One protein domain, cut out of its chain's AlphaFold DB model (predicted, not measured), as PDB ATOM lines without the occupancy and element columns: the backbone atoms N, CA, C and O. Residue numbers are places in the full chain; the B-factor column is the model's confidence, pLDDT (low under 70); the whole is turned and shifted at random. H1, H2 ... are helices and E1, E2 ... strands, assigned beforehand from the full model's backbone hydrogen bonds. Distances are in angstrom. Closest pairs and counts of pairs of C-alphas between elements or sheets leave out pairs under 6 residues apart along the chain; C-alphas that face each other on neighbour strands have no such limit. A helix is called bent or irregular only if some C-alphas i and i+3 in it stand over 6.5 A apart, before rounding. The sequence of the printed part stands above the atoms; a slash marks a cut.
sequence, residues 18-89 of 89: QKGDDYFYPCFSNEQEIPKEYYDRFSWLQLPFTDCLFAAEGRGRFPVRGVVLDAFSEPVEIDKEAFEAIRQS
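What this domain is: This is residues 18 to 89 of the 89 residues of an uncharacterized protein of Streptococcus sanguinis (UniProt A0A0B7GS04). A small twisted sheet of three strands has helix H2 over one face, running along E1 and E2, while H3 follows directly from the end of E3 and lies side by side with H2 on that face. Between E1 and H2 the chain swings out in a wide loop, residues 28 to 48, with the short helix H1 in it, away from the sheet. The printed part has 72 residues with three named helices and three named strands, in the order E1 H1 H2 E2 E3 H3. The sheet's order is E1 E2 E3, mixed, and the class is mixed, helices and strands. The whole is compact, with a radius of gyration of the C-alphas of 12.0 A and spans of 32 by 29 by 21 A.

Where its parts are: Find C-alpha 22 at (111.059, 166.893, 87.114); there E1 begins, residues 22 to 27, 16.0 A long. E2 is residues 64 to 69, 13.9 A, and E3 is residues 76 to 79, 9.8 A. Look at C-alpha 49 at (124.525, 166.438, 103.182) for the beginning of H2, residues 49 to 57, 12.9 A. H1 is residues 36 to 39, 5.0 A. H3, residues 80 to 87, is 11.4 A long and ends at C-alpha 87 at (129.216, 159.784, 99.016); it is only just irregular, with C-alphas 81 and 84 at 6.9 A.

How they stand to each other: E1 and E2 are parallel at 36 degrees, with N 27 and O 68 at 2.8 A, within hydrogen-bond range. E2 and E3 form a hairpin, antiparallel at 155 degrees, with N 67 and O 78 at 2.9 A. E1, H1 H2, E2 make a strand-helix-strand unit, two parallel neighbour strands with helices between, and its crossover is right-handed. H2 is on the sheet at a height of 8.9 A, over E1 and E2; its closest C-alpha pair with E1 is Tyr 25 and Ala 56, 5.7 A. H3 is on the same face, over none of the strands. H2 and H3 touch, their closest C-alphas being those of Thr 50 and Arg 87, 6.0 A, at a shallow tilt of 32 degrees, only just short of steep, and they run opposite ways. H1 is not on the sheet and is apart from H2 and H3. In H2 every O i to N i+4 pair is within hydrogen-bond range, in H3 2 of 4, and H1 is too short for such a pair.

The domain as a whole: The two C-alphas farthest apart are those of Glu 37 and Gln 88, 35.1 A. The printed part has no cut and no long link; the link from E3 to H3 is tight. Mean pLDDT of the printed part is 87.4, and residues 60 and 89 are under 70.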
ATOM      1  N   GLN A  18     109.260 171.279  92.246       89.81
ATOM      2  CA  GLN A  18     108.886 170.843  90.904       89.81
ATOM      3  C   GLN A  18     109.398 171.855  89.880       89.81
ATOM      4  O   GLN A  18     109.099 173.048  89.971       89.81
ATOM      5  N   LYS A  19     110.134 171.374  88.878       87.69
ATOM      6  CA  LYS A  19     110.631 172.173  87.755       87.69
ATOM      7  C   LYS A  19     110.206 171.489  86.459       87.69
ATOM      8  O   LYS A  19     110.850 170.561  85.985       87.69
ATOM      9  N   GLY A  20     109.088 171.942  85.895       88.19
ATOM     10  CA  GLY A  20     108.464 171.268  84.757       88.19
ATOM     11  C   GLY A  20     107.909 169.901  85.162       88.19
ATOM     12  O   GLY A  20     107.043 169.829  86.035       88.19
ATOM     13  N   ASP A  21     108.403 168.840  84.526       88.12
ATOM     14  CA  ASP A  21     108.017 167.449  84.820       88.12
ATOM     15  C   ASP A  21     108.929 166.789  85.874       88.12
ATOM     16  O   ASP A  21     108.604 165.737  86.420       88.12
ATOM     17  N   ASP A  22     110.060 167.426  86.195       90.31
ATOM     18  CA  ASP A  22     111.059 166.893  87.114       90.31
ATOM     19  C   ASP A  22     110.812 167.354  88.560       90.31
ATOM     20  O   ASP A  22     110.447 168.505  88.832       90.31
ATOM     21  N   TYR A  23     111.070 166.443  89.501       91.06
ATOM     22  CA  TYR A  23     111.001 166.689  90.941       91.06
ATOM     23  C   TYR A  23     112.399 166.701  91.548       91.06
ATOM     24  O   TYR A  23     113.230 165.852  91.227       91.06
ATOM     25  N   PHE A  24     112.635 167.614  92.482       92.19
ATOM     26  CA  PHE A  24     113.908 167.776  93.165       92.19
ATOM     27  C   PHE A  24     113.722 167.857  94.673       92.19
ATOM     28  O   PHE A  24     112.756 168.435  95.171       92.19
ATOM     29  N   TYR A  25     114.674 167.288  95.404       91.81
ATOM     30  CA  TYR A  25     114.700 167.365  96.855       91.81
ATOM     31  C   TYR A  25     115.531 168.584  97.278       91.81
ATOM     32  O   TYR A  25     116.723 168.645  96.973       91.81
ATOM     33  N   PRO A  26     114.932 169.578  97.943       92.50
ATOM     34  CA  PRO A  26     115.663 170.767  98.338       92.50
ATOM     35  C   PRO A  26     116.572 170.476  99.534       92.50
ATOM     36  O   PRO A  26     116.183 169.823 100.505       92.50
ATOM     37  N   CYS A  27     117.800 170.967  99.457       92.50
ATOM     38  CA  CYS A  27     118.788 170.960 100.524       92.50
ATOM     39  C   CYS A  27     119.263 172.389 100.744       92.50
ATOM     40  O   CYS A  27     119.323 173.174  99.804       92.50
ATOM     41  N   PHE A  28     119.622 172.721 101.977       91.25
ATOM     42  CA  PHE A  28     120.129 174.046 102.303       91.25
ATOM     43  C   PHE A  28     121.358 173.904 103.174       91.25
ATOM     44  O   PHE A  28     121.361 173.110 104.120       91.25
ATOM     45  N   SER A  29     122.392 174.671 102.849       90.12
ATOM     46  CA  SER A  29     123.626 174.695 103.626       90.12
ATOM     47  C   SER A  29     123.378 175.283 105.014       90.12
ATOM     48  O   SER A  29     123.972 174.837 105.996       90.12
ATOM     49  N   ASN A  30     122.486 176.275 105.104       87.81
ATOM     50  CA  ASN A  30     122.114 176.946 106.346       87.81
ATOM     51  C   ASN A  30     120.643 177.379 106.325       87.81
ATOM     52  O   ASN A  30     120.092 177.701 105.277       87.81
ATOM     53  N   GLU A  31     120.031 177.509 107.504       86.50
ATOM     54  CA  GLU A  31     118.659 178.025 107.646       86.50
ATOM     55  C   GLU A  31     118.471 179.439 107.076       86.50
ATOM     56  O   GLU A  31     117.382 179.782 106.630       86.50
ATOM     57  N   GLN A  32     119.525 180.259 107.067       87.50
ATOM     58  CA  GLN A  32     119.478 181.634 106.556       87.50
ATOM     59  C   GLN A  32     119.251 181.712 105.039       87.50
ATOM     60  O   GLN A  32     118.763 182.731 104.560       87.50
ATOM     61  N   GLU A  33     119.577 180.645 104.304       87.25
ATOM     62  CA  GLU A  33     119.343 180.534 102.855       87.25
ATOM     63  C   GLU A  33     117.862 180.249 102.551       87.25
ATOM     64  O   GLU A  33     117.411 180.386 101.413       87.25
ATOM     65  N   ILE A  34     117.082 179.866 103.572       89.19
ATOM     66  CA  ILE A  34     115.665 179.540 103.452       89.19
ATOM     67  C   ILE A  34     114.836 180.779 103.818       89.19
ATOM     68  O   ILE A  34     114.876 181.248 104.960       89.19
ATOM     69  N   PRO A  35     114.010 181.308 102.899       90.75
ATOM     70  CA  PRO A  35     113.076 182.375 103.226       90.75
ATOM     71  C   PRO A  35     112.155 181.949 104.375       90.75
ATOM     72  O   PRO A  35     111.568 180.868 104.331       90.75
ATOM     73  N   LYS A  36     111.960 182.804 105.387       89.25
ATOM     74  CA  LYS A  36     111.154 182.472 106.580       89.25
ATOM     75  C   LYS A  36     109.749 181.959 106.235       89.25
ATOM     76  O   LYS A  36     109.277 181.003 106.838       89.25
ATOM     77  N   GLU A  37     109.097 182.577 105.249       89.44
ATOM     78  CA  GLU A  37     107.764 182.177 104.768       89.44
ATOM     79  C   GLU A  37     107.735 180.780 104.142       89.44
ATOM     80  O   GLU A  37     106.683 180.144 104.099       89.44
ATOM     81  N   TYR A  38     108.875 180.330 103.624       87.81
ATOM     82  CA  TYR A  38     109.052 178.996 103.078       87.81
ATOM     83  C   TYR A  38     109.385 177.998 104.184       87.81
ATOM     84  O   TYR A  38     108.761 176.942 104.269       87.81
ATOM     85  N   TYR A  39     110.310 178.372 105.072       86.81
ATOM     86  CA  TYR A  39     110.729 177.550 106.200       86.81
ATOM     87  C   TYR A  39     109.537 177.118 107.067       86.81
ATOM     88  O   TYR A  39     109.393 175.938 107.364       86.81
ATOM     89  N   ASP A  40     108.628 178.042 107.392       88.38
ATOM     90  CA  ASP A  40     107.483 177.801 108.286       88.38
ATOM     91  C   ASP A  40     106.440 176.805 107.727       88.38
ATOM     92  O   ASP A  40     105.638 176.245 108.471       88.38
ATOM     93  N   ARG A  41     106.445 176.547 106.410       86.56
ATOM     94  CA  ARG A  41     105.461 175.669 105.745       86.56
ATOM     95  C   ARG A  41     105.777 174.185 105.870       86.56
ATOM     96  O   ARG A  41     104.887 173.358 105.661       86.56
ATOM     97  N   PHE A  42     107.026 173.847 106.162       85.12
ATOM     98  CA  PHE A  42     107.524 172.481 106.118       85.12
ATOM     99  C   PHE A  42     108.270 172.126 107.392       85.12
ATOM    100  O   PHE A  42     108.748 172.979 108.136       85.12
ATOM    101  N   SER A  43     108.378 170.827 107.645       82.50
ATOM    102  CA  SER A  43     109.226 170.332 108.718       82.50
ATOM    103  C   SER A  43     110.606 170.007 108.164       82.50
ATOM    104  O   SER A  43     110.740 169.158 107.283       82.50
ATOM    105  N   TRP A  44     111.617 170.683 108.698       83.00
ATOM    106  CA  TRP A  44     113.000 170.554 108.260       83.00
ATOM    107  C   TRP A  44     113.743 169.505 109.073       83.00
ATOM    108  O   TRP A  44     113.537 169.362 110.278       83.00
ATOM    109  N   LEU A  45     114.625 168.775 108.399       85.81
ATOM    110  CA  LEU A  45     115.531 167.824 109.022       85.81
ATOM    111  C   LEU A  45     116.945 168.383 108.918       85.81
ATOM    112  O   LEU A  45     117.427 168.645 107.819       85.81
ATOM    113  N   GLN A  46     117.611 168.546 110.059       86.25
ATOM    114  CA  GLN A  46     119.025 168.894 110.089       86.25
ATOM    115  C   GLN A  46     119.844 167.607 109.983       86.25
ATOM    116  O   GLN A  46     119.982 166.859 110.950       86.25
ATOM    117  N   LEU A  47     120.347 167.336 108.784       87.44
ATOM    118  CA  LEU A  47     121.103 166.133 108.449       87.44
ATOM    119  C   LEU A  47     122.394 166.532 107.728       87.44
ATOM    120  O   LEU A  47     122.424 167.571 107.062       87.44
ATOM    121  N   PRO A  48     123.468 165.732 107.830       88.75
ATOM    122  CA  PRO A  48     124.624 165.923 106.969       88.75
ATOM    123  C   PRO A  48     124.214 165.723 105.504       88.75
ATOM    124  O   PRO A  48     123.309 164.948 105.189       88.75
ATOM    125  N   PHE A  49     124.904 166.410 104.595       87.12
ATOM    126  CA  PHE A  49     124.525 166.438 103.182       87.12
ATOM    127  C   PHE A  49     124.426 165.038 102.553       87.12
ATOM    128  O   PHE A  49     123.507 164.769 101.785       87.12
ATOM    129  N   THR A  50     125.304 164.109 102.936       88.88
ATOM    130  CA  THR A  50     125.263 162.709 102.485       88.88
ATOM    131  C   THR A  50     123.964 161.995 102.854       88.88
ATOM    132  O   THR A  50     123.433 161.245 102.039       88.88
ATOM    133  N   ASP A  51     123.421 162.247 104.046       89.31
ATOM    134  CA  ASP A  51     122.138 161.691 104.488       89.31
ATOM    135  C   ASP A  51     120.954 162.341 103.763       89.31
ATOM    136  O   ASP A  51     119.962 161.665 103.481       89.31
ATOM    137  N   CYS A  52     121.071 163.610 103.355       88.38
ATOM    138  CA  CYS A  52     120.082 164.237 102.474       88.38
ATOM    139  C   CYS A  52     119.985 163.521 101.117       88.38
ATOM    140  O   CYS A  52     118.879 163.355 100.600       88.38
ATOM    141  N   LEU A  53     121.107 163.036 100.570       90.00
ATOM    142  CA  LEU A  53     121.105 162.246  99.331       90.00
ATOM    143  C   LEU A  53     120.321 160.938  99.510       90.00
ATOM    144  O   LEU A  53     119.480 160.604  98.676       90.00
ATOM    145  N   PHE A  54     120.518 160.234 100.630       88.12
ATOM    146  CA  PHE A  54     119.732 159.038 100.954       88.12
ATOM    147  C   PHE A  54     118.244 159.354 101.143       88.12
ATOM    148  O   PHE A  54     117.388 158.607 100.664       88.12
ATOM    149  N   ALA A  55     117.917 160.470 101.800       86.00
ATOM    150  CA  ALA A  55     116.536 160.912 101.975       86.00
ATOM    151  C   ALA A  55     115.856 161.225 100.631       86.00
ATOM    152  O   ALA A  55     114.686 160.886 100.445       86.00
ATOM    153  N   ALA A  56     116.589 161.816  99.683       87.31
ATOM    154  CA  ALA A  56     116.110 162.066  98.329       87.31
ATOM    155  C   ALA A  56     115.847 160.755  97.563       87.31
ATOM    156  O   ALA A  56     114.799 160.621  96.935       87.31
ATOM    157  N   GLU A  57     116.734 159.758  97.665       84.94
ATOM    158  CA  GLU A  57     116.541 158.439  97.034       84.94
ATOM    159  C   GLU A  57     115.391 157.636  97.667       84.94
ATOM    160  O   GLU A  57     114.671 156.914  96.975       84.94
ATOM    161  N   GLY A  58     115.182 157.781  98.978       78.12
ATOM    162  CA  GLY A  58     114.145 157.083  99.743       78.12
ATOM    163  C   GLY A  58     112.720 157.604  99.526       78.12
ATOM    164  O   GLY A  58     111.760 157.021 100.041       78.12
ATOM    165  N   ARG A  59     112.537 158.684  98.754       72.19
ATOM    166  CA  ARG A  59     111.231 159.280  98.432       72.19
ATOM    167  C   ARG A  59     110.462 158.440  97.408       72.19
ATOM    168  O   ARG A  59     110.114 158.915  96.340       72.19
ATOM    169  N   GLY A  60     110.076 157.212  97.748       62.41
ATOM    170  CA  GLY A  60     109.352 156.312  96.832       62.41
ATOM    171  C   GLY A  60     108.030 156.854  96.249       62.41
ATOM    172  O   GLY A  60     107.527 156.307  95.274       62.41
ATOM    173  N   ARG A  61     107.458 157.931  96.815       70.62
ATOM    174  CA  ARG A  61     106.230 158.586  96.322       70.62
ATOM    175  C   ARG A  61     106.474 159.657  95.250       70.62
ATOM    176  O   ARG A  61     105.538 159.983  94.527       70.62
ATOM    177  N   PHE A  62     107.687 160.197  95.149       73.31
ATOM    178  CA  PHE A  62     108.051 161.209  94.157       73.31
ATOM    179  C   PHE A  62     109.309 160.741  93.429       73.31
ATOM    180  O   PHE A  62     110.321 160.530  94.090       73.31
ATOM    181  N   PRO A  63     109.288 160.562  92.099       82.94
ATOM    182  CA  PRO A  63     110.480 160.183  91.349       82.94
ATOM    183  C   PRO A  63     111.437 161.378  91.288       82.94
ATOM    184  O   PRO A  63     111.439 162.149  90.332       82.94
ATOM    185  N   VAL A  64     112.208 161.570  92.356       89.00
ATOM    186  CA  VAL A  64     113.134 162.690  92.472       89.00
ATOM    187  C   VAL A  64     114.298 162.477  91.508       89.00
ATOM    188  O   VAL A  64     114.958 161.436  91.545       89.00
ATOM    189  N   ARG A  65     114.558 163.462  90.650       92.00
ATOM    190  CA  ARG A  65     115.681 163.458  89.707       92.00
ATOM    191  C   ARG A  65     117.018 163.730  90.390       92.00
ATOM    192  O   ARG A  65     118.047 163.209  89.966       92.00
ATOM    193  N   GLY A  66     116.998 164.531  91.448       92.88
ATOM    194  CA  GLY A  66     118.198 164.958  92.150       92.88
ATOM    195  C   GLY A  66     117.896 165.829  93.363       92.88
ATOM    196  O   GLY A  66     116.740 165.970  93.773       92.88
ATOM    197  N   VAL A  67     118.946 166.426  93.922       93.31
ATOM    198  CA  VAL A  67     118.830 167.464  94.954       93.31
ATOM    199  C   VAL A  67     119.123 168.835  94.359       93.31
ATOM    200  O   VAL A  67     119.880 168.952  93.396       93.31
ATOM    201  N   VAL A  68     118.541 169.875  94.948       93.94
ATOM    202  CA  VAL A  68     118.950 171.264  94.698       93.94
ATOM    203  C   VAL A  68     119.435 171.843  96.010       93.94
ATOM    204  O   VAL A  68     118.659 171.938  96.958       93.94
ATOM    205  N   LEU A  69     120.712 172.203  96.060       92.50
ATOM    206  CA  LEU A  69     121.310 172.890  97.193       92.50
ATOM    207  C   LEU A  69     121.066 174.400  97.065       92.50
ATOM    208  O   LEU A  69     121.262 174.947  95.985       92.50
ATOM    209  N   ASP A  70     120.624 175.039  98.147       92.31
ATOM    210  CA  ASP A  70     120.429 176.490  98.280       92.31
ATOM    211  C   ASP A  70     119.543 177.096  97.174       92.31
ATOM    212  O   ASP A  70     119.844 178.108  96.542       92.31
ATOM    213  N   ALA A  71     118.377 176.469  96.972       91.12
ATOM    214  CA  ALA A  71     117.441 176.742  95.876       91.12
ATOM    215  C   ALA A  71     116.960 178.205  95.733       91.12
ATOM    216  O   ALA A  71     116.478 178.586  94.665       91.12
ATOM    217  N   PHE A  72     117.052 179.015  96.793       88.38
ATOM    218  CA  PHE A  72     116.603 180.416  96.819       88.38
ATOM    219  C   PHE A  72     117.743 181.438  96.728       88.38
ATOM    220  O   PHE A  72     117.474 182.640  96.730       88.38
ATOM    221  N   SER A  73     118.988 180.971  96.660       87.00
ATOM    222  CA  SER A  73     120.195 181.795  96.677       87.00
ATOM    223  C   SER A  73     121.032 181.475  95.434       87.00
ATOM    224  O   SER A  73     120.633 181.850  94.329       87.00
ATOM    225  N   GLU A  74     122.134 180.737  95.574       88.38
ATOM    226  CA  GLU A  74     122.940 180.214  94.467       88.38
ATOM    227  C   GLU A  74     122.647 178.716  94.256       88.38
ATOM    228  O   GLU A  74     123.361 177.867  94.792       88.38
ATOM    229  N   PRO A  75     121.595 178.359  93.488       90.88
ATOM    230  CA  PRO A  75     121.144 176.980  93.391       90.88
ATOM    231  C   PRO A  75     122.177 176.087  92.702       90.88
ATOM    232  O   PRO A  75     122.577 176.343  91.563       90.88
ATOM    233  N   VAL A  76     122.528 174.981  93.356       92.38
ATOM    234  CA  VAL A  76     123.348 173.917  92.765       92.38
ATOM    235  C   VAL A  76     122.493 172.670  92.587       92.38
ATOM    236  O   VAL A  76     122.103 172.015  93.552       92.38
ATOM    237  N   GLU A  77     122.198 172.343  91.331       93.62
ATOM    238  CA  GLU A  77     121.477 171.125  90.962       93.62
ATOM    239  C   GLU A  77     122.464 169.954  90.909       93.62
ATOM    240  O   GLU A  77     123.496 170.020  90.238       93.62
ATOM    241  N   ILE A  78     122.154 168.882  91.632       93.44
ATOM    242  CA  ILE A  78     122.961 167.665  91.668       93.44
ATOM    243  C   ILE A  78     122.051 166.517  91.258       93.44
ATOM    244  O   ILE A  78     121.132 166.141  91.992       93.44
ATOM    245  N   ASP A  79     122.310 165.955  90.081       92.88
ATOM    246  CA  ASP A  79     121.602 164.774  89.607       92.88
ATOM    247  C   ASP A  79     121.884 163.570  90.510       92.88
ATOM    248  O   ASP A  79     122.995 163.377  91.018       92.88
ATOM    249  N   LYS A  80     120.875 162.708  90.648       90.81
ATOM    250  CA  LYS A  80     120.966 161.432  91.368       90.81
ATOM    251  C   LYS A  80     122.197 160.611  90.972       90.81
ATOM    252  O   LYS A  80     122.796 159.954  91.819       90.81
ATOM    253  N   GLU A  81     122.577 160.640  89.697       91.38
ATOM    254  CA  GLU A  81     123.729 159.899  89.167       91.38
ATOM    255  C   GLU A  81     125.051 160.307  89.841       91.38
ATOM    256  O   GLU A  81     125.960 159.491  89.975       91.38
ATOM    257  N   ALA A  82     125.148 161.543  90.337       90.94
ATOM    258  CA  ALA A  82     126.322 162.035  91.049       90.94
ATOM    259  C   ALA A  82     126.350 161.626  92.533       90.94
ATOM    260  O   ALA A  82     127.389 161.754  93.183       90.94
ATOM    261  N   PHE A  83     125.248 161.118  93.097       91.56
ATOM    262  CA  PHE A  83     125.154 160.877  94.541       91.56
ATOM    263  C   PHE A  83     126.142 159.819  95.020       91.56
ATOM    264  O   PHE A  83     126.711 159.944  96.100       91.56
ATOM    265  N   GLU A  84     126.345 158.750  94.248       89.12
ATOM    266  CA  GLU A  84     127.325 157.716  94.600       89.12
ATOM    267  C   GLU A  84     128.759 158.249  94.585       89.12
ATOM    268  O   GLU A  84     129.549 157.881  95.452       89.12
ATOM    269  N   ALA A  85     129.095 159.139  93.648       89.31
ATOM    270  CA  ALA A  85     130.419 159.749  93.580       89.31
ATOM    271  C   ALA A  85     130.669 160.684  94.773       89.31
ATOM    272  O   ALA A  85     131.725 160.620  95.394       89.31
ATOM    273  N   ILE A  86     129.675 161.499  95.139       88.12
ATOM    274  CA  ILE A  86     129.770 162.440  96.266       88.12
ATOM    275  C   ILE A  86     129.897 161.699  97.602       88.12
ATOM    276  O   ILE A  86     130.680 162.102  98.456       88.12
ATOM    277  N   ARG A  87     129.166 160.593  97.783       84.31
ATOM    278  CA  ARG A  87     129.216 159.784  99.016       84.31
ATOM    279  C   ARG A  87     130.562 159.102  99.262       84.31
ATOM    280  O   ARG A  87     130.830 158.706 100.391       84.31
ATOM    281  N   GLN A  88     131.367 158.914  98.220       79.38
ATOM    282  CA  GLN A  88     132.675 158.256  98.296       79.38
ATOM    283  C   GLN A  88     133.842 159.246  98.447       79.38
ATOM    284  O   GLN A  88     134.991 158.805  98.502       79.38
ATOM    285  N   SER A  89     133.555 160.554  98.473       65.69
ATOM    286  CA  SER A  89     134.552 161.623  98.589       65.69
ATOM    287  C   SER A  89     134.919 161.965 100.029       65.69
ATOM    288  O   SER A  89     134.129 161.680 100.954       65.69
TER     289      SER A  89